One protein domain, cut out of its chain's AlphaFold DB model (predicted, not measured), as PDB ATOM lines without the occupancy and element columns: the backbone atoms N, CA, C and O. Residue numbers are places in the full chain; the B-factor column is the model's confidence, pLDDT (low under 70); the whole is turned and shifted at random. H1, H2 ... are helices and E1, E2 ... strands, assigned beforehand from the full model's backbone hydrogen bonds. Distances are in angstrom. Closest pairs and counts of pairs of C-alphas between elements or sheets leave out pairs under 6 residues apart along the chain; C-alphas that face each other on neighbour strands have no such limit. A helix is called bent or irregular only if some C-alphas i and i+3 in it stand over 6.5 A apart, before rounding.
ATOM      1  N   LEU A 128     -94.795-111.490-152.938       94.88
ATOM      2  CA  LEU A 128     -95.152-112.791-152.383       94.88
ATOM      3  C   LEU A 128     -93.971-113.748-152.526       94.88
ATOM      4  O   LEU A 128     -93.315-113.769-153.570       94.88
ATOM      5  N   LEU A 129     -93.755-114.586-151.516       93.44
ATOM      6  CA  LEU A 129     -92.792-115.682-151.570       93.44
ATOM      7  C   LEU A 129     -93.365-116.916-150.867       93.44
ATOM      8  O   LEU A 129     -93.819-116.849-149.728       93.44
ATOM      9  N   PHE A 130     -93.312-118.054-151.549       91.25
ATOM     10  CA  PHE A 130     -93.786-119.339-151.037       91.25
ATOM     11  C   PHE A 130     -92.607-120.313-150.986       91.25
ATOM     12  O   PHE A 130     -92.401-121.070-151.938       91.25
ATOM     13  N   PRO A 131     -91.780-120.276-149.926       85.19
ATOM     14  CA  PRO A 131     -90.723-121.254-149.764       85.19
ATOM     15  C   PRO A 131     -91.342-122.623-149.479       85.19
ATOM     16  O   PRO A 131     -92.274-122.758-148.682       85.19
ATOM     17  N   GLY A 132     -90.835-123.658-150.134       74.94
ATOM     18  CA  GLY A 132     -91.276-125.008-149.838       74.94
ATOM     19  C   GLY A 132     -90.514-126.073-150.598       74.94
ATOM     20  O   GLY A 132     -90.188-125.936-151.780       74.94
ATOM     21  N   LYS A 133     -90.266-127.161-149.883       65.31
ATOM     22  CA  LYS A 133     -89.573-128.350-150.340       65.31
ATOM     23  C   LYS A 133     -90.569-129.337-150.909       65.31
ATOM     24  O   LYS A 133     -91.360-129.905-150.164       65.31
ATOM     25  N   ASP A 134     -90.457-129.604-152.203       69.75
ATOM     26  CA  ASP A 134     -91.001-130.825-152.779       69.75
ATOM     27  C   ASP A 134     -90.397-131.110-154.160       69.75
ATOM     28  O   ASP A 134     -89.548-130.370-154.645       69.75
ATOM     29  N   ARG A 135     -90.823-132.193-154.808       72.25
ATOM     30  CA  ARG A 135     -90.425-132.547-156.170       72.25
ATOM     31  C   ARG A 135     -90.881-131.478-157.168       72.25
ATOM     32  O   ARG A 135     -91.961-130.908-157.032       72.25
ATOM     33  N   PHE A 136     -90.124-131.339-158.258       79.19
ATOM     34  CA  PHE A 136     -90.356-130.380-159.347       79.19
ATOM     35  C   PHE A 136     -91.826-130.173-159.756       79.19
ATOM     36  O   PHE A 136     -92.272-129.036-159.871       79.19
ATOM     37  N   ASN A 137     -92.602-131.243-159.973       75.25
ATOM     38  CA  ASN A 137     -93.988-131.090-160.428       75.25
ATOM     39  C   ASN A 137     -94.822-130.279-159.435       75.25
ATOM     40  O   ASN A 137     -95.607-129.436-159.853       75.25
ATOM     41  N   ASN A 138     -94.607-130.479-158.138       80.94
ATOM     42  CA  ASN A 138     -95.341-129.793-157.082       80.94
ATOM     43  C   ASN A 138     -94.946-128.307-157.040       80.94
ATOM     44  O   ASN A 138     -95.797-127.453-156.802       80.94
ATOM     45  N   HIS A 139     -93.700-127.974-157.405       85.38
ATOM     46  CA  HIS A 139     -93.281-126.587-157.624       85.38
ATOM     47  C   HIS A 139     -93.984-125.918-158.798       85.38
ATOM     48  O   HIS A 139     -94.251-124.723-158.715       85.38
ATOM     49  N   VAL A 140     -94.348-126.653-159.854       89.38
ATOM     50  CA  VAL A 140     -95.158-126.081-160.943       89.38
ATOM     51  C   VAL A 140     -96.521-125.652-160.407       89.38
ATOM     52  O   VAL A 140     -96.924-124.520-160.641       89.38
ATOM     53  N   TYR A 141     -97.196-126.501-159.626       87.06
ATOM     54  CA  TYR A 141     -98.475-126.156-158.987       87.06
ATOM     55  C   TYR A 141     -98.356-124.933-158.082       87.06
ATOM     56  O   TYR A 141     -99.140-123.993-158.213       87.06
ATOM     57  N   ILE A 142     -97.340-124.917-157.218       87.06
ATOM     58  CA  ILE A 142     -97.039-123.765-156.366       87.06
ATOM     59  C   ILE A 142     -96.844-122.517-157.228       87.06
ATOM     60  O   ILE A 142     -97.432-121.483-156.923       87.06
ATOM     61  N   ALA A 143     -96.099-122.609-158.334       91.75
ATOM     62  CA  ALA A 143     -95.864-121.481-159.224       91.75
ATOM     63  C   ALA A 143     -97.160-120.960-159.868       91.75
ATOM     64  O   ALA A 143     -97.373-119.749-159.921       91.75
ATOM     65  N   LEU A 144     -98.059-121.857-160.294       92.25
ATOM     66  CA  LEU A 144     -99.372-121.486-160.832       92.25
ATOM     67  C   LEU A 144    -100.199-120.708-159.808       92.25
ATOM     68  O   LEU A 144    -100.714-119.626-160.098       92.25
ATOM     69  N   LYS A 145    -100.311-121.262-158.598       90.62
ATOM     70  CA  LYS A 145    -101.111-120.683-157.518       90.62
ATOM     71  C   LYS A 145    -100.517-119.373-157.008       90.62
ATOM     72  O   LYS A 145    -101.253-118.415-156.797       90.62
ATOM     73  N   ALA A 146     -99.197-119.302-156.875       92.31
ATOM     74  CA  ALA A 146     -98.493-118.092-156.484       92.31
ATOM     75  C   ALA A 146     -98.629-116.986-157.542       92.31
ATOM     76  O   ALA A 146     -98.904-115.846-157.183       92.31
ATOM     77  N   GLY A 147     -98.527-117.318-158.835       94.44
ATOM     78  CA  GLY A 147     -98.784-116.379-159.932       94.44
ATOM     79  C   GLY A 147    -100.196-115.788-159.888       94.44
ATOM     80  O   GLY A 147    -100.377-114.574-159.988       94.44
ATOM     81  N   TYR A 148    -101.200-116.631-159.644       93.94
ATOM     82  CA  TYR A 148    -102.580-116.190-159.433       93.94
ATOM     83  C   TYR A 148    -102.757-115.309-158.190       93.94
ATOM     84  O   TYR A 148    -103.416-114.272-158.258       93.94
ATOM     85  N   LEU A 149    -102.132-115.667-157.069       92.56
ATOM     86  CA  LEU A 149    -102.144-114.836-155.864       92.56
ATOM     87  C   LEU A 149    -101.460-113.486-156.096       92.56
ATOM     88  O   LEU A 149    -101.942-112.472-155.592       92.56
ATOM     89  N   GLY A 150    -100.395-113.437-156.899       94.69
ATOM     90  CA  GLY A 150     -99.758-112.189-157.323       94.69
ATOM     91  C   GLY A 150    -100.730-111.272-158.060       94.69
ATOM     92  O   GLY A 150    -100.858-110.096-157.718       94.69
ATOM     93  N   LEU A 151    -101.504-111.835-158.994       94.19
ATOM     94  CA  LEU A 151    -102.584-111.124-159.680       94.19
ATOM     95  C   LEU A 151    -103.643-110.606-158.691       94.19
ATOM     96  O   LEU A 151    -104.014-109.432-158.743       94.19
ATOM     97  N   LYS A 152    -104.123-111.460-157.782       93.69
ATOM     98  CA  LYS A 152    -105.201-111.129-156.834       93.69
ATOM     99  C   LYS A 152    -104.815-110.080-155.804       93.69
ATOM    100  O   LYS A 152    -105.592-109.170-155.527       93.69
ATOM    101  N   THR A 153    -103.601-110.173-155.285       93.50
ATOM    102  CA  THR A 153    -103.079-109.268-154.254       93.50
ATOM    103  C   THR A 153    -102.367-108.045-154.831       93.50
ATOM    104  O   THR A 153    -101.990-107.153-154.075       93.50
ATOM    105  N   ARG A 154    -102.198-107.978-156.162       95.06
ATOM    106  CA  ARG A 154    -101.388-106.969-156.870       95.06
ATOM    107  C   ARG A 154     -99.954-106.898-156.345       95.06
ATOM    108  O   ARG A 154     -99.386-105.817-156.194       95.06
ATOM    109  N   ARG A 155     -99.365-108.065-156.095       95.06
ATOM    110  CA  ARG A 155     -97.990-108.223-155.620       95.06
ATOM    111  C   ARG A 155     -97.137-108.926-156.660       95.06
ATOM    112  O   ARG A 155     -97.612-109.813-157.369       95.06
ATOM    113  N   SER A 156     -95.866-108.551-156.724       95.88
ATOM    114  CA  SER A 156     -94.871-109.333-157.459       95.88
ATOM    115  C   SER A 156     -94.712-110.712-156.832       95.88
ATOM    116  O   SER A 156     -94.922-110.885-155.635       95.88
ATOM    117  N   VAL A 157     -94.333-111.706-157.629       95.19
ATOM    118  CA  VAL A 157     -94.141-113.076-157.136       95.19
ATOM    119  C   VAL A 157     -92.675-113.444-157.252       95.19
ATOM    120  O   VAL A 157     -92.090-113.318-158.326       95.19
ATOM    121  N   ILE A 158     -92.090-113.892-156.149       94.44
ATOM    122  CA  ILE A 158     -90.729-114.414-156.108       94.44
ATOM    123  C   ILE A 158     -90.829-115.934-156.080       94.44
ATOM    124  O   ILE A 158     -91.346-116.518-155.124       94.44
ATOM    125  N   PHE A 159     -90.346-116.576-157.137       92.75
ATOM    126  CA  PHE A 159     -90.310-118.023-157.249       92.75
ATOM    127  C   PHE A 159     -88.985-118.555-156.696       92.75
ATOM    128  O   PHE A 159     -87.920-118.132-157.157       92.75
ATOM    129  N   PRO A 160     -89.010-119.471-155.712       90.06
ATOM    130  CA  PRO A 160     -87.803-120.191-155.337       90.06
ATOM    131  C   PRO A 160     -87.367-121.097-156.493       90.06
ATOM    132  O   PRO A 160     -88.177-121.484-157.340       90.06
ATOM    133  N   ASN A 161     -86.091-121.480-156.498       87.56
ATOM    134  CA  ASN A 161     -85.650-122.531-157.403       87.56
ATOM    135  C   ASN A 161     -86.413-123.818-157.049       87.56
ATOM    136  O   ASN A 161     -86.493-124.156-155.863       87.56
ATOM    137  N   PRO A 162     -86.979-124.535-158.036       84.12
ATOM    138  CA  PRO A 162     -87.504-125.871-157.791       84.12
ATOM    139  C   PRO A 162     -86.412-126.791-157.223       84.12
ATOM    140  O   PRO A 162     -85.238-126.443-157.275       84.12
ATOM    141  N   ASP A 163     -86.770-127.968-156.699       78.94
ATOM    142  CA  ASP A 163     -85.826-128.949-156.122       78.94
ATOM    143  C   ASP A 163     -84.855-129.473-157.194       78.94
ATOM    144  O   ASP A 163     -85.064-130.503-157.839       78.94
ATOM    145  N   GLY A 164     -83.829-128.669-157.454       82.31
ATOM    146  CA  GLY A 164     -82.977-128.725-158.622       82.31
ATOM    147  C   GLY A 164     -82.151-127.440-158.767       82.31
ATOM    148  O   GLY A 164     -82.388-126.435-158.100       82.31
ATOM    149  N   PRO A 165     -81.126-127.464-159.625       87.88
ATOM    150  CA  PRO A 165     -80.186-126.352-159.732       87.88
ATOM    151  C   PRO A 165     -80.609-125.262-160.729       87.88
ATOM    152  O   PRO A 165     -79.876-124.295-160.913       87.88
ATOM    153  N   LEU A 166     -81.755-125.423-161.397       91.44
ATOM    154  CA  LEU A 166     -82.256-124.452-162.365       91.44
ATOM    155  C   LEU A 166     -83.276-123.514-161.714       91.44
ATOM    156  O   LEU A 166     -84.142-124.006-160.990       91.44
ATOM    157  N   PRO A 167     -83.223-122.201-162.000       93.19
ATOM    158  CA  PRO A 167     -84.298-121.285-161.644       93.19
ATOM    159  C   PRO A 167     -85.577-121.601-162.430       93.19
ATOM    160  O   PRO A 167     -85.544-122.310-163.443       93.19
ATOM    161  N   LEU A 168     -86.715-121.061-161.988       93.75
ATOM    162  CA  LEU A 168     -87.988-121.291-162.666       93.75
ATOM    163  C   LEU A 168     -87.971-120.695-164.082       93.75
ATOM    164  O   LEU A 168     -88.481-121.343-164.994       93.75
ATOM    165  N   SER A 169     -87.330-119.539-164.295       95.25
ATOM    166  CA  SER A 169     -87.166-118.920-165.628       95.25
ATOM    167  C   SER A 169     -86.419-119.781-166.643       95.25
ATOM    168  O   SER A 169     -86.710-119.729-167.839       95.25
ATOM    169  N   ALA A 170     -85.480-120.617-166.192       95.31
ATOM    170  CA  ALA A 170     -84.784-121.547-167.078       95.31
ATOM    171  C   ALA A 170     -85.732-122.634-167.613       95.31
ATOM    172  O   ALA A 170     -85.464-123.232-168.657       95.31
ATOM    173  N   ILE A 171     -86.853-122.874-166.925       95.81
ATOM    174  CA  ILE A 171     -87.809-123.939-167.228       95.81
ATOM    175  C   ILE A 171     -89.098-123.394-167.860       95.81
ATOM    176  O   ILE A 171     -89.636-124.015-168.776       95.81
ATOM    177  N   PHE A 172     -89.580-122.237-167.404       97.19
ATOM    178  CA  PHE A 172     -90.834-121.616-167.825       97.19
ATOM    179  C   PHE A 172     -90.677-120.120-168.086       97.19
ATOM    180  O   PHE A 172     -89.979-119.419-167.359       97.19
ATOM    181  N   ASP A 173     -91.435-119.600-169.049       97.06
ATOM    182  CA  ASP A 173     -91.589-118.160-169.275       97.06
ATOM    183  C   ASP A 173     -92.602-117.549-168.283       97.06
ATOM    184  O   ASP A 173     -93.717-117.149-168.633       97.06
ATOM    185  N   HIS A 174     -92.246-117.520-166.995       96.19
ATOM    186  CA  HIS A 174     -93.135-117.000-165.948       96.19
ATOM    187  C   HIS A 174     -93.332-115.476-166.024       96.19
ATOM    188  O   HIS A 174     -94.374-114.960-165.613       96.19
ATOM    189  N   GLN A 175     -92.380-114.739-166.602       95.88
ATOM    190  CA  GLN A 175     -92.535-113.303-166.851       95.88
ATOM    191  C   GLN A 175     -93.524-113.035-167.990       95.88
ATOM    192  O   GLN A 175     -94.413-112.189-167.845       95.88
ATOM    193  N   GLY A 176     -93.442-113.790-169.089       96.50
ATOM    194  CA  GLY A 176     -94.444-113.769-170.149       96.50
ATOM    195  C   GLY A 176     -95.825-114.179-169.642       96.50
ATOM    196  O   GLY A 176     -96.820-113.546-170.012       96.50
ATOM    197  N   ALA A 177     -95.895-115.153-168.726       96.81
ATOM    198  CA  ALA A 177     -97.130-115.511-168.031       96.81
ATOM    199  C   ALA A 177     -97.692-114.333-167.221       96.81
ATOM    200  O   ALA A 177     -98.853-113.975-167.412       96.81
ATOM    201  N   SER A 178     -96.869-113.671-166.393       95.88
ATOM    202  CA  SER A 178     -97.268-112.464-165.651       95.88
ATOM    203  C   SER A 178     -97.812-111.379-166.582       95.88
ATOM    204  O   SER A 178     -98.903-110.861-166.346       95.88
ATOM    205  N   LYS A 179     -97.107-111.085-167.682       96.25
ATOM    206  CA  LYS A 179     -97.523-110.082-168.671       96.25
ATOM    207  C   LYS A 179     -98.874-110.428-169.305       96.25
ATOM    208  O   LYS A 179     -99.762-109.579-169.336       96.25
ATOM    209  N   LYS A 180     -99.057-111.666-169.779       96.81
ATOM    210  CA  LYS A 180    -100.317-112.128-170.397       96.81
ATOM    211  C   LYS A 180    -101.478-112.161-169.398       96.81
ATOM    212  O   LYS A 180    -102.601-111.828-169.762       96.81
ATOM    213  N   ALA A 181    -101.197-112.503-168.143       94.88
ATOM    214  CA  ALA A 181    -102.165-112.498-167.050       94.88
ATOM    215  C   ALA A 181    -102.493-111.087-166.524       94.88
ATOM    216  O   ALA A 181    -103.364-110.953-165.670       94.88
ATOM    217  N   SER A 182    -101.803-110.036-166.995       94.69
ATOM    218  CA  SER A 182    -101.847-108.690-166.394       94.69
ATOM    219  C   SER A 182    -101.519-108.696-164.890       94.69
ATOM    220  O   SER A 182    -102.030-107.887-164.118       94.69
ATOM    221  N   SER A 183    -100.672-109.637-164.476       91.44
ATOM    222  CA  SER A 183    -100.139-109.751-163.122       91.44
ATOM    223  C   SER A 183     -98.873-108.904-162.992       91.44
ATOM    224  O   SER A 183     -98.143-108.738-163.977       91.44
ATOM    225  N   PRO A 184     -98.536-108.422-161.782       93.06
ATOM    226  CA  PRO A 184     -97.211-107.882-161.514       93.06
ATOM    227  C   PRO A 184     -96.088-108.841-161.935       93.06
ATOM    228  O   PRO A 184     -96.266-110.067-161.997       93.06
ATOM    229  N   VAL A 185     -94.922-108.255-162.221       91.12
ATOM    230  CA  VAL A 185     -93.730-108.985-162.668       91.12
ATOM    231  C   VAL A 185     -93.338-110.022-161.621       91.12
ATOM    232  O   VAL A 185     -93.453-109.787-160.413       91.12
ATOM    233  N   SER A 186     -92.899-111.178-162.105       92.81
ATOM    234  CA  SER A 186     -92.397-112.276-161.293       92.81
ATOM    235  C   SER A 186     -90.898-112.479-161.508       92.81
ATOM    236  O   SER A 186     -90.351-112.126-162.554       92.81
ATOM    237  N   PHE A 187     -90.232-113.033-160.501       93.25
ATOM    238  CA  PHE A 187     -88.775-113.071-160.400       93.25
ATOM    239  C   PHE A 187     -88.317-114.419-159.858       93.25
ATOM    240  O   PHE A 187     -88.996-114.998-159.013       93.25
ATOM    241  N   ASP A 188     -87.142-114.881-160.279       92.12
ATOM    242  CA  ASP A 188     -86.464-115.975-159.590       92.12
ATOM    243  C   ASP A 188     -85.753-115.455-158.348       92.12
ATOM    244  O   ASP A 188     -85.123-114.392-158.366       92.12
ATOM    245  N   LEU A 189     -85.781-116.246-157.281       89.62
ATOM    246  CA  LEU A 189     -85.075-115.924-156.048       89.62
ATOM    247  C   LEU A 189     -83.564-115.738-156.283       89.62
ATOM    248  O   LEU A 189     -82.972-114.819-155.721       89.62
ATOM    249  N   SER A 190     -82.958-116.538-157.169       86.75
ATOM    250  CA  SER A 190     -81.532-116.441-157.516       86.75
ATOM    251  C   SER A 190     -81.145-115.150-158.241       86.75
ATOM    252  O   SER A 190     -79.974-114.792-158.248       86.75
ATOM    253  N   HIS A 191     -82.098-114.449-158.861       86.69
ATOM    254  CA  HIS A 191     -81.842-113.147-159.492       86.69
ATOM    255  C   HIS A 191     -81.972-111.985-158.505       86.69
ATOM    256  O   HIS A 191     -81.556-110.870-158.801       86.69
ATOM    257  N   ILE A 192     -82.556-112.233-157.333       83.25
ATOM    258  CA  ILE A 192     -82.790-111.207-156.321       83.25
ATOM    259  C   ILE A 192     -81.612-111.096-155.359       83.25
ATOM    260  O   ILE A 192     -81.265-109.991-154.947       83.25
ATOM    261  N   THR A 193     -81.029-112.219-154.949       79.81
ATOM    262  CA  THR A 193     -79.911-112.211-154.007       79.81
ATOM    263  C   THR A 193     -79.060-113.470-154.124       79.81
ATOM    264  O   THR A 193     -79.574-114.564-154.345       79.81
ATOM    265  N   ASN A 194     -77.750-113.297-153.936       77.50
ATOM    266  CA  ASN A 194     -76.797-114.390-153.732       77.50
ATOM    267  C   ASN A 194     -76.567-114.681-152.238       77.50
ATOM    268  O   ASN A 194     -75.896-115.656-151.896       77.50
ATOM    269  N   ASP A 195     -77.094-113.830-151.355       80.38
ATOM    270  CA  ASP A 195     -76.919-113.939-149.915       80.38
ATOM    271  C   ASP A 195     -77.995-114.824-149.291       80.38
ATOM    272  O   ASP A 195     -79.093-115.011-149.818       80.38
ATOM    273  N   THR A 196     -77.692-115.348-148.102       81.06
ATOM    274  CA  THR A 196     -78.686-116.068-147.308       81.06
ATOM    275  C   THR A 196     -79.799-115.118-146.874       81.06
ATOM    276  O   THR A 196     -79.608-114.276-145.991       81.06
ATOM    277  N   LEU A 197     -80.979-115.270-147.472       87.12
ATOM    278  CA  LEU A 197     -82.145-114.451-147.162       87.12
ATOM    279  C   LEU A 197     -82.717-114.845-145.793       87.12
ATOM    280  O   LEU A 197     -82.865-116.026-145.502       87.12
ATOM    281  N   ARG A 198     -83.039-113.867-144.939       91.25
ATOM    282  CA  ARG A 198     -83.668-114.094-143.624       91.25
ATOM    283  C   ARG A 198     -85.118-113.635-143.648       91.25
ATOM    284  O   ARG A 198     -85.374-112.439-143.793       91.25
ATOM    285  N   LEU A 199     -86.049-114.564-143.467       93.38
ATOM    286  CA  LEU A 199     -87.483-114.339-143.617       93.38
ATOM    287  C   LEU A 199     -88.257-114.696-142.357       93.38
ATOM    288  O   LEU A 199     -87.960-115.693-141.708       93.38
ATOM    289  N   GLY A 200     -89.286-113.903-142.069       94.75
ATOM    290  CA  GLY A 200     -90.409-114.333-141.246       94.75
ATOM    291  C   GLY A 200     -91.542-114.776-142.158       94.75
ATOM    292  O   GLY A 200     -91.936-114.016-143.042       94.75
ATOM    293  N   CYS A 201     -92.041-115.992-141.973       94.44
ATOM    294  CA  CYS A 201     -93.091-116.573-142.803       94.44
ATOM    295  C   CYS A 201     -94.264-117.009-141.935       94.44
ATOM    296  O   CYS A 201     -94.067-117.587-140.868       94.44
ATOM    297  N   TRP A 202     -95.480-116.762-142.405       93.19
ATOM    298  CA  TRP A 202     -96.679-117.311-141.784       93.19
ATOM    299  C   TRP A 202     -96.742-118.817-142.030       93.19
ATOM    300  O   TRP A 202     -96.544-119.248-143.163       93.19
ATOM    301  N   ALA A 203     -97.009-119.602-140.992       91.25
ATOM    302  CA  ALA A 203     -97.104-121.049-141.058       91.25
ATOM    303  C   ALA A 203     -98.120-121.630-140.073       91.25
ATOM    304  O   ALA A 203     -98.370-121.072-139.004       91.25
ATOM    305  N   GLU A 204     -98.655-122.800-140.417       85.62
ATOM    306  CA  GLU A 204     -99.505-123.596-139.524       85.62
ATOM    307  C   GLU A 204     -98.719-124.079-138.291       85.62
ATOM    308  O   GLU A 204     -99.208-124.050-137.162       85.62
ATOM    309  N   HIS A 205     -97.450-124.454-138.487       87.50
ATOM    310  CA  HIS A 205     -96.531-124.831-137.415       87.50
ATOM    311  C   HIS A 205     -95.511-123.715-137.150       87.50
ATOM    312  O   HIS A 205     -94.498-123.568-137.843       87.50
ATOM    313  N   ALA A 206     -95.797-122.913-136.127       90.12
ATOM    314  CA  ALA A 206     -95.013-121.740-135.757       90.12
ATOM    315  C   ALA A 206     -93.896-122.019-134.740       90.12
ATOM    316  O   ALA A 206     -93.909-123.018-134.018       90.12
ATOM    317  N   GLY A 207     -92.962-121.073-134.626       88.81
ATOM    318  CA  GLY A 207     -91.893-121.079-133.630       88.81
ATOM    319  C   GLY A 207     -90.650-121.865-134.049       88.81
ATOM    320  O   GLY A 207     -89.784-122.103-133.207       88.81
ATOM    321  N   ALA A 208     -90.545-122.263-135.319       90.94
ATOM    322  CA  ALA A 208     -89.380-122.952-135.858       90.94
ATOM    323  C   ALA A 208     -88.441-121.972-136.576       90.94
ATOM    324  O   ALA A 208     -88.886-121.013-137.203       90.94
ATOM    325  N   ASN A 209     -87.138-122.253-136.512       92.25
ATOM    326  CA  ASN A 209     -86.119-121.601-137.330       92.25
ATOM    327  C   ASN A 209     -85.339-122.673-138.083       92.25
ATOM    328  O   ASN A 209     -84.807-123.595-137.464       92.25
ATOM    329  N   PHE A 210     -85.253-122.560-139.401       91.94
ATOM    330  CA  PHE A 210     -84.519-123.514-140.229       91.94
ATOM    331  C   PHE A 210     -84.003-122.843-141.500       91.94
ATOM    332  O   PHE A 210     -84.400-121.732-141.840       91.94
ATOM    333  N   THR A 211     -83.090-123.515-142.196       88.88
ATOM    334  CA  THR A 211     -82.574-123.057-143.487       88.88
ATOM    335  C   THR A 211     -83.088-123.974-144.584       88.88
ATOM    336  O   THR A 211     -82.890-125.186-144.516       88.88
ATOM    337  N   GLU A 212     -83.694-123.400-145.615       84.69
ATOM    338  CA  GLU A 212     -84.211-124.120-146.775       84.69
ATOM    339  C   GLU A 212     -83.863-123.348-148.051       84.69
ATOM    340  O   GLU A 212     -84.076-122.142-148.115       84.69
ATOM    341  N   PHE A 213     -83.266-124.012-149.047       77.12
ATOM    342  CA  PHE A 213     -82.846-123.394-150.320       77.12
ATOM    343  C   PHE A 213     -82.034-122.095-150.153       77.12
ATOM    344  O   PHE A 213     -82.282-121.093-150.818       77.12
ATOM    345  N   GLY A 214     -81.084-122.088-149.211       79.31
ATOM    346  CA  GLY A 214     -80.273-120.900-148.925       79.31
ATOM    347  C   GLY A 214     -81.042-119.759-148.248       79.31
ATOM    348  O   GLY A 214     -80.527-118.653-148.158       79.31
ATOM    349  N   THR A 215     -82.249-120.015-147.745       86.69
ATOM    350  CA  THR A 215     -83.090-119.044-147.039       86.69
ATOM    351  C   THR A 215     -83.273-119.479-145.589       86.69
ATOM    352  O   THR A 215     -83.721-120.588-145.320       86.69
ATOM    353  N   GLN A 216     -82.928-118.615-144.640       91.81
ATOM    354  CA  GLN A 216     -83.243-118.772-143.221       91.81
ATOM    355  C   GLN A 216     -84.689-118.339-142.979       91.81
ATOM    356  O   GLN A 216     -85.031-117.170-143.153       91.81
ATOM    357  N   ILE A 217     -85.528-119.282-142.575       93.00
ATOM    358  CA  ILE A 217     -86.962-119.104-142.373       93.00
ATOM    359  C   ILE A 217     -87.257-119.189-140.877       93.00
ATOM    360  O   ILE A 217     -86.884-120.164-140.224       93.00
ATOM    361  N   ALA A 218     -87.947-118.174-140.363       95.06
ATOM    362  CA  ALA A 218     -88.562-118.139-139.043       95.06
ATOM    363  C   ALA A 218     -90.085-118.237-139.205       95.06
ATOM    364  O   ALA A 218     -90.677-117.419-139.917       95.06
ATOM    365  N   THR A 219     -90.730-119.234-138.597       94.56
ATOM    366  CA  THR A 219     -92.172-119.465-138.782       94.56
ATOM    367  C   THR A 219     -93.019-118.807-137.701       94.56
ATOM    368  O   THR A 219     -92.766-118.973-136.511       94.56
ATOM    369  N   TRP A 220     -94.076-118.116-138.116       95.00
ATOM    370  CA  TRP A 220     -95.032-117.401-137.265       95.00
ATOM    371  C   TRP A 220     -96.433-117.976-137.443       95.00
ATOM    372  O   TRP A 220     -96.749-118.412-138.546       95.00
ATOM    373  N   PRO A 221     -97.285-117.994-136.407       93.00
ATOM    374  CA  PRO A 221     -98.591-118.629-136.514       93.00
ATOM    375  C   PRO A 221     -99.477-117.841-137.472       93.00
ATOM    376  O   PRO A 221     -99.608-116.627-137.334       93.00
ATOM    377  N   ILE A 222    -100.089-118.532-138.432       89.62
ATOM    378  CA  ILE A 222    -101.111-117.936-139.300       89.62
ATOM    379  C   ILE A 222    -102.231-117.356-138.416       89.62
ATOM    380  O   ILE A 222    -102.736-118.062-137.538       89.62
ATOM    381  N   PRO A 223    -102.641-116.090-138.621       88.12
ATOM    382  CA  PRO A 223    -103.746-115.526-137.867       88.12
ATOM    383  C   PRO A 223    -105.044-116.262-138.211       88.12
ATOM    384  O   PRO A 223    -105.358-116.479-139.381       88.12
ATOM    385  N   SER A 224    -105.822-116.620-137.189       85.50
ATOM    386  CA  SER A 224    -107.160-117.169-137.404       85.50
ATOM    387  C   SER A 224    -108.082-116.062-137.909       85.50
ATOM    388  O   SER A 224    -108.278-115.051-137.233       85.50
ATOM    389  N   ILE A 225    -108.639-116.247-139.105       84.25
ATOM    390  CA  ILE A 225    -109.661-115.368-139.670       84.25
ATOM    391  C   ILE A 225    -110.933-116.195-139.805       84.25
ATOM    392  O   ILE A 225    -110.946-117.210-140.500       84.25
ATOM    393  N   GLU A 226    -111.994-115.774-139.119       84.12
ATOM    394  CA  GLU A 226    -113.268-116.490-139.111       84.12
ATOM    395  C   GLU A 226    -113.765-116.753-140.541       84.12
ATOM    396  O   GLU A 226    -113.843-115.841-141.366       84.12
ATOM    397  N   GLY A 227    -114.083-118.019-140.825       79.62
ATOM    398  CA  GLY A 227    -114.589-118.459-142.124       79.62
ATOM    399  C   GLY A 227    -113.529-118.813-143.170       79.62
ATOM    400  O   GLY A 227    -113.921-119.188-144.271       79.62
ATOM    401  N   TYR A 228    -112.230-118.739-142.859       78.69
ATOM    402  CA  TYR A 228    -111.157-119.093-143.797       78.69
ATOM    403  C   TYR A 228    -110.290-120.243-143.283       78.69
ATOM    404  O   TYR A 228    -109.883-120.259-142.122       78.69
ATOM    405  N   ASP A 229    -109.980-121.188-144.172       74.75
ATOM    406  CA  ASP A 229    -108.999-122.244-143.920       74.75
ATOM    407  C   ASP A 229    -107.573-121.659-143.961       74.75
ATOM    408  O   ASP A 229    -107.276-120.795-144.799       74.75
ATOM    409  N   ALA A 230    -106.697-122.157-143.082       71.25
ATOM    410  CA  ALA A 230    -105.259-121.883-143.062       71.25
ATOM    411  C   ALA A 230    -104.585-122.151-144.423       71.25
ATOM    412  O   ALA A 230    -103.592-121.507-144.768       71.25
ATOM    413  N   ASN A 231    -105.172-123.050-145.214       70.25
ATOM    414  CA  ASN A 231    -104.713-123.445-146.537       70.25
ATOM    415  C   ASN A 231    -105.694-122.986-147.633       70.25
ATOM    416  O   ASN A 231    -106.149-123.792-148.435       70.25
ATOM    417  N   SER A 232    -106.047-121.696-147.683       72.12
ATOM    418  CA  SER A 232    -106.924-121.136-148.731       72.12
ATOM    419  C   SER A 232    -106.316-119.926-149.450       72.12
ATOM    420  O   SER A 232    -105.458-119.221-148.907       72.12
ATOM    421  N   TYR A 233    -106.756-119.660-150.689       76.75
ATOM    422  CA  TYR A 233    -106.310-118.482-151.453       76.75
ATOM    423  C   TYR A 233    -106.773-117.222-150.743       76.75
ATOM    424  O   TYR A 233    -106.039-116.247-150.598       76.75
ATOM    425  N   GLU A 234    -108.008-117.288-150.274       82.25
ATOM    426  CA  GLU A 234    -108.727-116.206-149.657       82.25
ATOM    427  C   GLU A 234    -108.080-115.796-148.341       82.25
ATOM    428  O   GLU A 234    -108.032-114.601-148.062       82.25
ATOM    429  N   LEU A 235    -107.504-116.729-147.575       84.69
ATOM    430  CA  LEU A 235    -106.697-116.369-146.415       84.69
ATOM    431  C   LEU A 235    -105.473-115.539-146.818       84.69
ATOM    432  O   LEU A 235    -105.231-114.498-146.211       84.69
ATOM    433  N   VAL A 236    -104.713-115.949-147.840       87.12
ATOM    434  CA  VAL A 236    -103.550-115.169-148.306       87.12
ATOM    435  C   VAL A 236    -103.993-113.786-148.789       87.12
ATOM    436  O   VAL A 236    -103.345-112.782-148.484       87.12
ATOM    437  N   GLU A 237    -105.129-113.710-149.486       88.62
ATOM    438  CA  GLU A 237    -105.747-112.444-149.878       88.62
ATOM    439  C   GLU A 237    -106.134-111.589-148.658       88.62
ATOM    440  O   GLU A 237    -105.823-110.397-148.635       88.62
ATOM    441  N   GLN A 238    -106.746-112.175-147.621       90.31
ATOM    442  CA  GLN A 238    -107.113-111.461-146.393       90.31
ATOM    443  C   GLN A 238    -105.882-110.982-145.615       90.31
ATOM    444  O   GLN A 238    -105.861-109.830-145.179       90.31
ATOM    445  N   ILE A 239    -104.846-111.817-145.477       89.12
ATOM    446  CA  ILE A 239    -103.577-111.436-144.837       89.12
ATOM    447  C   ILE A 239    -102.941-110.277-145.605       89.12
ATOM    448  O   ILE A 239    -102.534-109.284-145.004       89.12
ATOM    449  N   SER A 240    -102.914-110.360-146.937       89.69
ATOM    450  CA  SER A 240    -102.391-109.287-147.782       89.69
ATOM    451  C   SER A 240    -103.187-107.986-147.642       89.69
ATOM    452  O   SER A 240    -102.588-106.912-147.627       89.69
ATOM    453  N   ALA A 241    -104.518-108.060-147.575       90.75
ATOM    454  CA  ALA A 241    -105.398-106.893-147.536       90.75
ATOM    455  C   ALA A 241    -105.480-106.228-146.153       90.75
ATOM    456  O   ALA A 241    -105.787-105.042-146.067       90.75
ATOM    457  N   ARG A 242    -105.240-106.985-145.076       90.94
ATOM    458  CA  ARG A 242    -105.428-106.538-143.685       90.94
ATOM    459  C   ARG A 242    -104.162-106.676-142.845       90.94
ATOM    460  O   ARG A 242    -104.257-106.854-141.635       90.94
ATOM    461  N   PHE A 243    -102.985-106.595-143.466       90.50
ATOM    462  CA  PHE A 243    -101.713-106.848-142.783       90.50
ATOM    463  C   PHE A 243    -101.551-106.016-141.498       90.50
ATOM    464  O   PHE A 243    -101.202-106.563-140.457       90.50
ATOM    465  N   GLU A 244    -101.920-104.731-141.533       89.56
ATOM    466  CA  GLU A 244    -101.877-103.823-140.372       89.56
ATOM    467  C   GLU A 244    -102.699-104.323-139.172       89.56
ATOM    468  O   GLU A 244    -102.348-104.071-138.023       89.56
ATOM    469  N   THR A 245    -103.778-105.077-139.413       89.31
ATOM    470  CA  THR A 245    -104.587-105.671-138.334       89.31
ATOM    471  C   THR A 245    -103.799-106.743-137.577       89.31
ATOM    472  O   THR A 245    -103.989-106.920-136.374       89.31
ATOM    473  N   PHE A 246    -102.877-107.430-138.256       89.88
ATOM    474  CA  PHE A 246    -102.081-108.515-137.685       89.88
ATOM    475  C   PHE A 246    -100.780-108.043-137.031       89.88
ATOM    476  O   PHE A 246    -100.214-108.796-136.245       89.88
ATOM    477  N   GLU A 247    -100.343-106.800-137.260       90.12
ATOM    478  CA  GLU A 247     -99.162-106.224-136.592       90.12
ATOM    479  C   GLU A 247     -99.296-106.271-135.067       90.12
ATOM    480  O   GLU A 247     -98.396-106.731-134.372       90.12
ATOM    481  N   THR A 248    -100.476-105.937-134.540       89.25
ATOM    482  CA  THR A 248    -100.746-106.027-133.092       89.25
ATOM    483  C   THR A 248    -100.625-107.454-132.550       89.25
ATOM    484  O   THR A 248    -100.186-107.662-131.419       89.25
ATOM    485  N   THR A 249    -100.977-108.455-133.363       89.12
ATOM    486  CA  THR A 249    -100.824-109.871-133.003       89.12
ATOM    487  C   THR A 249     -99.352-110.277-133.024       89.12
ATOM    488  O   THR A 249     -98.897-110.974-132.117       89.12
ATOM    489  N   LEU A 250     -98.587-109.811-134.016       91.56
ATOM    490  CA  LEU A 250     -97.140-110.031-134.096       91.56
ATOM    491  C   LEU A 250     -96.400-109.395-132.915       91.56
ATOM    492  O   LEU A 250     -95.514-110.030-132.342       91.56
ATOM    493  N   ASP A 251     -96.782-108.179-132.527       92.88
ATOM    494  CA  ASP A 251     -96.247-107.498-131.349       92.88
ATOM    495  C   ASP A 251     -96.545-108.283-130.076       92.88
ATOM    496  O   ASP A 251     -95.621-108.617-129.334       92.88
ATOM    497  N   HIS A 252     -97.804-108.678-129.874       92.38
ATOM    498  CA  HIS A 252     -98.195-109.460-128.706       92.38
ATOM    499  C   HIS A 252     -97.418-110.780-128.600       92.38
ATOM    500  O   HIS A 252     -96.926-111.125-127.525       92.38
ATOM    501  N   LEU A 253     -97.263-111.513-129.707       91.19
ATOM    502  CA  LEU A 253     -96.490-112.759-129.739       91.19
ATOM    503  C   LEU A 253     -95.009-112.524-129.433       91.19
ATOM    504  O   LEU A 253     -94.418-113.273-128.659       91.19
ATOM    505  N   ALA A 254     -94.413-111.475-130.002       92.12
ATOM    506  CA  ALA A 254     -93.028-111.115-129.720       92.12
ATOM    507  C   ALA A 254     -92.824-110.693-128.256       92.12
ATOM    508  O   ALA A 254     -91.768-110.943-127.690       92.12
ATOM    509  N   GLU A 255     -93.809-110.064-127.617       93.94
ATOM    510  CA  GLU A 255     -93.711-109.669-126.209       93.94
ATOM    511  C   GLU A 255     -93.874-110.857-125.257       93.94
ATOM    512  O   GLU A 255     -93.117-110.989-124.286       93.94
ATOM    513  N   THR A 256     -94.852-111.719-125.538       93.81
ATOM    514  CA  THR A 256     -95.315-112.756-124.604       93.81
ATOM    515  C   THR A 256     -94.614-114.101-124.751       93.81
ATOM    516  O   THR A 256     -94.607-114.874-123.794       93.81
ATOM    517  N   ASP A 257     -93.989-114.384-125.895       92.12
ATOM    518  CA  ASP A 257     -93.360-115.675-126.167       92.12
ATOM    519  C   ASP A 257     -91.903-115.493-126.620       92.12
ATOM    520  O   ASP A 257     -91.595-114.949-127.685       92.12
ATOM    521  N   GLU A 258     -90.979-115.978-125.782       91.56
ATOM    522  CA  GLU A 258     -89.527-115.904-125.990       91.56
ATOM    523  C   GLU A 258     -89.084-116.461-127.347       91.56
ATOM    524  O   GLU A 258     -88.092-115.992-127.911       91.56
ATOM    525  N   ARG A 259     -89.824-117.424-127.914       91.19
ATOM    526  CA  ARG A 259     -89.491-118.016-129.215       91.19
ATOM    527  C   ARG A 259     -89.513-116.979-130.330       91.19
ATOM    528  O   ARG A 259     -88.722-117.111-131.261       91.19
ATOM    529  N   PHE A 260     -90.377-115.967-130.245       92.31
ATOM    530  CA  PHE A 260     -90.591-114.973-131.299       92.31
ATOM    531  C   PHE A 260     -89.772-113.689-131.119       92.31
ATOM    532  O   PHE A 260     -89.594-112.944-132.082       92.31
ATOM    533  N   LYS A 261     -89.194-113.447-129.933       90.19
ATOM    534  CA  LYS A 261     -88.419-112.226-129.624       90.19
ATOM    535  C   LYS A 261     -87.241-111.978-130.556       90.19
ATOM    536  O   LYS A 261     -86.962-110.840-130.919       90.19
ATOM    537  N   LEU A 262     -86.540-113.047-130.928       88.31
ATOM    538  CA  LEU A 262     -85.346-112.983-131.773       88.31
ATOM    539  C   LEU A 262     -85.627-113.369-133.229       88.31
ATOM    540  O   LEU A 262     -84.713-113.366-134.056       88.31
ATOM    541  N   GLN A 263     -86.874-113.718-133.552       90.69
ATOM    542  CA  GLN A 263     -87.240-114.153-134.890       90.69
ATOM    543  C   GLN A 263     -87.446-112.971-135.824       90.69
ATOM    544  O   GLN A 263     -87.946-111.908-135.453       90.69
ATOM    545  N   ARG A 264     -87.095-113.181-137.094       93.06
ATOM    546  CA  ARG A 264     -87.475-112.247-138.147       93.06
ATOM    547  C   ARG A 264     -88.996-112.280-138.275       93.06
ATOM    548  O   ARG A 264     -89.553-113.349-138.492       93.06
ATOM    549  N   ARG A 265     -89.649-111.126-138.140       94.06
ATOM    550  CA  ARG A 265     -91.106-110.990-138.282       94.06
ATOM    551  C   ARG A 265     -91.549-111.121-139.746       94.06
ATOM    552  O   ARG A 265     -90.765-110.755-140.634       94.06
ATOM    553  N   PRO A 266     -92.779-111.599-140.011       94.00
ATOM    554  CA  PRO A 266     -93.422-111.428-141.308       94.00
ATOM    555  C   PRO A 266     -93.475-109.945-141.681       94.00
ATOM    556  O   PRO A 266     -93.513-109.083-140.806       94.00
ATOM    557  N   SER A 267     -93.454-109.641-142.978       92.88
ATOM    558  CA  SER A 267     -93.456-108.265-143.481       92.88
ATOM    559  C   SER A 267     -94.590-108.044-144.472       92.88
ATOM    560  O   SER A 267     -94.874-108.892-145.315       92.88
ATOM    561  N   ASP A 268     -95.186-106.857-144.416       90.69
ATOM    562  CA  ASP A 268     -96.156-106.362-145.388       90.69
ATOM    563  C   ASP A 268     -95.547-106.180-146.788       90.69
ATOM    564  O   ASP A 268     -96.251-106.336-147.784       90.69
ATOM    565  N   LYS A 269     -94.247-105.877-146.890       91.81
ATOM    566  CA  LYS A 269     -93.519-105.718-148.160       91.81
ATOM    567  C   LYS A 269     -93.157-107.052-148.795       91.81
ATOM    568  O   LYS A 269     -93.176-107.166-150.013       91.81
ATOM    569  N   LEU A 270     -92.857-108.064-147.990       93.62
ATOM    570  CA  LEU A 270     -92.590-109.419-148.462       93.62
ATOM    571  C   LEU A 270     -93.447-110.395-147.667       93.62
ATOM    572  O   LEU A 270     -93.052-110.868-146.600       93.62
ATOM    573  N   LEU A 271     -94.621-110.695-148.215       94.12
ATOM    574  CA  LEU A 271     -95.536-111.645-147.610       94.12
ATOM    575  C   LEU A 271     -95.041-113.063-147.913       94.12
ATOM    576  O   LEU A 271     -95.106-113.530-149.052       94.12
ATOM    577  N   CYS A 272     -94.525-113.725-146.880       93.81
ATOM    578  CA  CYS A 272     -94.031-115.093-146.951       93.81
ATOM    579  C   CYS A 272     -95.004-116.079-146.288       93.81
ATOM    580  O   CYS A 272     -95.428-115.842-145.155       93.81
ATOM    581  N   MET A 273     -95.312-117.192-146.962       91.38
ATOM    582  CA  MET A 273     -96.188-118.265-146.458       91.38
ATOM    583  C   MET A 273     -95.467-119.621-146.534       91.38
ATOM    584  O   MET A 273     -94.985-119.995-147.604       91.38
ATOM    585  N   TYR A 274     -95.408-120.366-145.428       89.44
ATOM    586  CA  TYR A 274     -94.735-121.663-145.311       89.44
ATOM    587  C   TYR A 274     -95.623-122.722-144.623       89.44
ATOM    588  O   TYR A 274     -96.296-122.401-143.653       89.44
ATOM    589  N   PRO A 275     -95.568-124.001-145.022       83.69
ATOM    590  CA  PRO A 275     -94.932-124.478-146.240       83.69
ATOM    591  C   PRO A 275     -95.727-124.009-147.458       83.69
ATOM    592  O   PRO A 275     -96.950-123.891-147.415       83.69
ATOM    593  N   ALA A 276     -95.056-123.845-148.598       76.75
ATOM    594  CA  ALA A 276     -95.754-123.685-149.875       76.75
ATOM    595  C   ALA A 276     -96.688-124.871-150.195       76.75
ATOM    596  O   ALA A 276     -97.531-124.770-151.079       76.75
ATOM    597  N   PHE A 277     -96.543-125.993-149.482       58.19
ATOM    598  CA  PHE A 277     -97.280-127.234-149.686       58.19
ATOM    599  C   PHE A 277     -98.793-127.115-149.485       58.19
ATOM    600  O   PHE A 277     -99.521-127.838-150.160       58.19
ATOM    601  N   GLY A 278     -99.279-126.156-148.686       60.94
ATOM    602  CA  GLY A 278    -100.713-125.844-148.656       60.94
ATOM    603  C   GLY A 278    -101.235-125.560-150.069       60.94
ATOM    604  O   GLY A 278    -102.255-126.094-150.475       60.94
ATOM    605  N   LEU A 279    -100.461-124.858-150.909       62.75
ATOM    606  CA  LEU A 279    -100.797-124.619-152.318       62.75
ATOM    607  C   LEU A 279    -100.737-125.886-153.193       62.75
ATOM    608  O   LEU A 279    -101.224-125.878-154.318       62.75
ATOM    609  N   HIS A 280    -100.156-126.989-152.745       62.53
ATOM    610  CA  HIS A 280    -100.104-128.220-153.529       62.53
ATOM    611  C   HIS A 280    -101.274-129.169-153.231       62.53
ATOM    612  O   HIS A 280    -101.697-129.895-154.131       62.53
ATOM    613  N   GLU A 281    -101.800-129.188-152.004       54.25
ATOM    614  CA  GLU A 281    -102.774-130.208-151.608       54.25
ATOM    615  C   GLU A 281    -104.126-130.101-152.327       54.25
ATOM    616  O   GLU A 281    -104.621-129.025-152.673       54.25
ATOM    617  N   GLN A 282    -104.712-131.287-152.533       50.31
ATOM    618  CA  GLN A 282    -106.043-131.526-153.103       50.31
ATOM    619  C   GLN A 282    -107.177-130.969-152.218       50.31
ATOM    620  O   GLN A 282    -108.321-130.914-152.657       50.31
ATOM    621  N   ASP A 283    -106.841-130.513-151.008       43.75
ATOM    622  CA  ASP A 283    -107.761-129.981-150.003       43.75
ATOM    623  C   ASP A 283    -107.810-128.444-149.979       43.75
ATOM    624  O   ASP A 283    -108.366-127.860-149.050       43.75
ATOM    625  N   PHE A 284    -107.294-127.765-151.016       47.59
ATOM    626  CA  PHE A 284    -107.586-126.344-151.248       47.59
ATOM    627  C   PHE A 284    -109.076-126.188-151.595       47.59
ATOM    628  O   PHE A 284    -109.488-126.086-152.754       47.59
ATOM    629  N   SER A 285    -109.911-126.244-150.566       46.47
ATOM    630  CA  SER A 285    -111.332-125.984-150.664       46.47
ATOM    631  C   SER A 285    -111.520-124.489-150.907       46.47
ATOM    632  O   SER A 285    -110.955-123.646-150.214       46.47
ATOM    633  N   SER A 286    -112.319-124.126-151.915       50.62
ATOM    634  CA  SER A 286    -112.939-122.796-151.871       50.62
ATOM    635  C   SER A 286    -113.743-122.695-150.570       50.62
ATOM    636  O   SER A 286    -114.259-123.709-150.090       50.62
ATOM    637  N   ILE A 287    -113.940-121.483-150.050       41.38
ATOM    638  CA  ILE A 287    -114.785-121.161-148.876       41.38
ATOM    639  C   ILE A 287    -116.186-121.821-148.882       41.38
ATOM    640  O   ILE A 287    -116.889-121.816-147.875       41.38
ATOM    641  N   HIS A 288    -116.631-122.392-150.005       46.53
ATOM    642  CA  HIS A 288    -117.870-123.161-150.106       46.53
ATOM    643  C   HIS A 288    -117.753-124.638-149.705       46.53
ATOM    644  O   HIS A 288    -118.718-125.380-149.901       46.53
ATOM    645  N   GLY A 289    -116.608-125.085-149.177       44.06
ATOM    646  CA  GLY A 289    -116.440-126.438-148.635       44.06
ATOM    647  C   GLY A 289    -116.658-127.543-149.667       44.06
ATOM    648  O   GLY A 289    -116.960-128.680-149.307       44.06
ATOM    649  N   ARG A 290    -116.554-127.215-150.960       43.66
ATOM    650  CA  ARG A 290    -116.566-128.213-152.023       43.66
ATOM    651  C   ARG A 290    -115.118-128.599-152.287       43.66
ATOM    652  O   ARG A 290    -114.397-127.755-152.825       43.66
ATOM    653  N   PRO A 291    -114.677-129.809-151.901       48.22
ATOM    654  CA  PRO A 291    -113.423-130.324-152.426       48.22
ATOM    655  C   PRO A 291    -113.527-130.273-153.951       48.22
ATOM    656  O   PRO A 291    -114.549-130.675-154.514       48.22
ATOM    657  N   TYR A 292    -112.517-129.724-154.625       48.25
ATOM    658  CA  TYR A 292    -112.395-129.967-156.058       48.25
ATOM    659  C   TYR A 292    -112.271-131.492-156.207       48.25
ATOM    660  O   TYR A 292    -111.405-132.092-155.579       48.25
ATOM    661  N   ASP A 293    -113.217-132.118-156.909       48.47
ATOM    662  CA  ASP A 293    -113.486-133.566-156.938       48.47
ATOM    663  C   ASP A 293    -112.236-134.458-157.096       48.47
ATOM    664  O   ASP A 293    -111.990-134.908-158.198       48.47
ATOM    665  N   ASN A 294    -111.444-134.776-156.059       51.78
ATOM    666  CA  ASN A 294    -110.248-135.661-156.101       51.78
ATOM    667  C   ASN A 294    -109.208-135.410-157.230       51.78
ATOM    668  O   ASN A 294    -108.181-136.102-157.302       51.78
ATOM    669  N   ASP A 295    -109.462-134.444-158.103       58.41
ATOM    670  CA  ASP A 295    -108.722-134.099-159.290       58.41
ATOM    671  C   ASP A 295    -107.627-133.158-158.836       58.41
ATOM    672  O   ASP A 295    -107.863-132.131-158.205       58.41
ATOM    673  N   ILE A 296    -106.388-133.539-159.134       66.81
ATOM    674  CA  ILE A 296    -105.194-132.814-158.692       66.81
ATOM    675  C   ILE A 296    -105.238-131.337-159.124       66.81
ATOM    676  O   ILE A 296    -104.693-130.486-158.429       66.81
ATOM    677  N   MET A 297    -105.869-131.040-160.264       73.38
ATOM    678  CA  MET A 297    -106.236-129.697-160.716       73.38
ATOM    679  C   MET A 297    -107.185-129.826-161.898       73.38
ATOM    680  O   MET A 297    -106.960-130.651-162.784       73.38
ATOM    681  N   ALA A 298    -108.221-129.000-161.913       80.44
ATOM    682  CA  ALA A 298    -109.238-129.015-162.951       80.44
ATOM    683  C   ALA A 298    -109.107-127.796-163.869       80.44
ATOM    684  O   ALA A 298    -108.520-126.783-163.489       80.44
ATOM    685  N   LEU A 299    -109.689-127.864-165.073       82.94
ATOM    686  CA  LEU A 299    -109.678-126.733-166.006       82.94
ATOM    687  C   LEU A 299    -110.245-125.469-165.359       82.94
ATOM    688  O   LEU A 299    -109.725-124.393-165.600       82.94
ATOM    689  N   GLN A 300    -111.272-125.584-164.521       82.75
ATOM    690  CA  GLN A 300    -111.910-124.463-163.832       82.75
ATOM    691  C   GLN A 300    -111.107-123.884-162.657       82.75
ATOM    692  O   GLN A 300    -111.559-122.901-162.073       82.75
ATOM    693  N   ASP A 301    -109.954-124.462-162.298       84.94
ATOM    694  CA  ASP A 301    -109.097-123.908-161.247       84.94
ATOM    695  C   ASP A 301    -108.706-122.460-161.620       84.94
ATOM    696  O   ASP A 301    -108.123-122.234-162.690       84.94
ATOM    697  N   PRO A 302    -109.012-121.456-160.774       88.56
ATOM    698  CA  PRO A 302    -108.651-120.071-161.043       88.56
ATOM    699  C   PRO A 302    -107.154-119.873-161.308       88.56
ATOM    700  O   PRO A 302    -106.788-119.077-162.176       88.56
ATOM    701  N   ALA A 303    -106.276-120.614-160.630       90.44
ATOM    702  CA  ALA A 303    -104.847-120.512-160.881       90.44
ATOM    703  C   ALA A 303    -104.476-120.963-162.293       90.44
ATOM    704  O   ALA A 303    -103.640-120.322-162.933       90.44
ATOM    705  N   TRP A 304    -105.136-121.996-162.822       93.38
ATOM    706  CA  TRP A 304    -104.981-122.378-164.223       93.38
ATOM    707  C   TRP A 304    -105.557-121.313-165.165       93.38
ATOM    708  O   TRP A 304    -104.857-120.834-166.062       93.38
ATOM    709  N   GLN A 305    -106.808-120.906-164.939       93.06
ATOM    710  CA  GLN A 305    -107.549-120.011-165.831       93.06
ATOM    711  C   GLN A 305    -106.919-118.627-165.970       93.06
ATOM    712  O   GLN A 305    -106.898-118.071-167.069       93.06
ATOM    713  N   TYR A 306    -106.408-118.063-164.878       93.81
ATOM    714  CA  TYR A 306    -105.900-116.693-164.873       93.81
ATOM    715  C   TYR A 306    -104.385-116.601-165.057       93.81
ATOM    716  O   TYR A 306    -103.912-115.575-165.538       93.81
ATOM    717  N   TYR A 307    -103.624-117.645-164.713       95.62
ATOM    718  CA  TYR A 307    -102.160-117.612-164.788       95.62
ATOM    719  C   TYR A 307    -101.573-118.820-165.528       95.62
ATOM    720  O   TYR A 307    -100.848-118.654-166.508       95.62
ATOM    721  N   GLY A 308    -101.906-120.044-165.116       95.31
ATOM    722  CA  GLY A 308    -101.220-121.253-165.573       95.31
ATOM    723  C   GLY A 308    -101.353-121.584-167.047       95.31
ATOM    724  O   GLY A 308    -100.377-122.028-167.650       95.31
ATOM    725  N   ARG A 309    -102.480-121.247-167.678       96.50
ATOM    726  CA  ARG A 309    -102.624-121.358-169.137       96.50
ATOM    727  C   ARG A 309    -101.621-120.503-169.922       96.50
ATOM    728  O   ARG A 309    -101.431-120.751-171.110       96.50
ATOM    729  N   HIS A 310    -101.009-119.503-169.285       97.62
ATOM    730  CA  HIS A 310     -99.987-118.634-169.866       97.62
ATOM    731  C   HIS A 310     -98.557-119.015-169.453       97.62
ATOM    732  O   HIS A 310     -97.617-118.414-169.970       97.62
ATOM    733  N   LEU A 311     -98.379-119.996-168.558       97.06
ATOM    734  CA  LEU A 311     -97.070-120.477-168.115       97.06
ATOM    735  C   LEU A 311     -96.500-121.495-169.115       97.06
ATOM    736  O   LEU A 311     -96.524-122.711-168.891       97.06
TER     737      LEU A 311
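AT A GLANCE: This is residues 128 to 311 of the 481 residues of an uncharacterized protein of Mixia osmundae (strain CBS 9802 / IAM 14324 / JCM 22182 / KY 12970) (UniProt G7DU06). Two lobes stand side by side: one is a small, strongly twisted sheet of E4, E5, E3 and E6 with H6 and H7 at its border, the other has H1 and H3 packing on the short parallel pair E1 and E2. H5 bridges the lobes, touching H1 and grazing the larger sheet, while H8 and H9 pack on H1. The 184 printed residues hold nine named helices and six named strands, in the order H1 E1 H2 H3 E2 H4 E3 E4 E5 H5 H6 H7 E6 H8 H9; the class is mixed, and so is the larger sheet, parallel but for E4 and E5. The whole is compact, with a radius of gyration of the C-alphas of 15.9 A and spans of 46 by 42 by 27 A.

IN THESE COORDINATES: Find C-alpha 197 at (-82.145, -114.451, -147.162); there E3, residues 197 to 203, begins and runs 17.5 A. Next come E4, residues 209 to 212, and E5, residues 215 to 221, 18.7 A long; E6 is residues 270 to 274. Look then for H5, residues 233 to 241, H6, residues 243 to 256, 20.2 A long, and H7, residues 258 to 261. H6 is only just irregular, with C-alphas 245 and 248 6.51 A apart. H1, residues 136 to 153, starts at C-alpha 136 (-90.356, -130.380, -159.347) and runs 25.2 A. After it follow E1, residues 156 to 159, H2, 168 to 171, H3, 174 to 180, E2, 186 to 188, and H4, 189 to 192. H8 is residues 276 to 279; H9, residues 302 to 306, ends at C-alpha 306 (-105.900, -116.693, -164.873).

HOW THE PARTS SIT: Start at inner strand E3: it is parallel to E5, with N 201 and O 218 2.9 A apart, and to E6, with N 274 and O 202 2.8 A apart. E4 and E5 form an antiparallel hairpin, N 212 to O 215 being 2.8 A. H5, H6 and H7 only graze this sheet; H6 and H7 touch only at the corner, closest at the C-alphas of Ala 254 and Lys 261, 4.7 A. H1, the hub, touches H5 with residues 149 to 153 alone, at a steep tilt of 45 degrees, the same way; the C-alphas of Thr 153 and Glu 237 are closest, 6.0 A. It touches H9 at Lys 145 and Ala 303, C-alphas 5.0 A apart, and H8 at Ile 142 and Leu 279, 5.6 A. E1, H2 H3 and E2 make a strand-helix-strand unit, two parallel neighbour strands with helices between, its crossover right-handed; N 159 and O 187 are 2.8 A apart. The closest C-alphas of H4 and E1 are those of Leu 189 and Phe 159, 5.8 A. Every O i to N i+4 pair is within hydrogen-bond range in H1, H3, H5 and H9, and 8 of 10 in H6; H2, H4, H7 and H8 are too short for such a pair.

THE WHOLE: The C-alphas of Glu 255 and Leu 299, the two farthest apart, are 46.2 A from each other. The printed part has no cut. Look for the long links from E5 to H5 and, over residues 280 to 301, from H8 to H9. The mean pLDDT of the printed part is 85.0, and it is under 70 at residues 133 to 134 and 277 to 296.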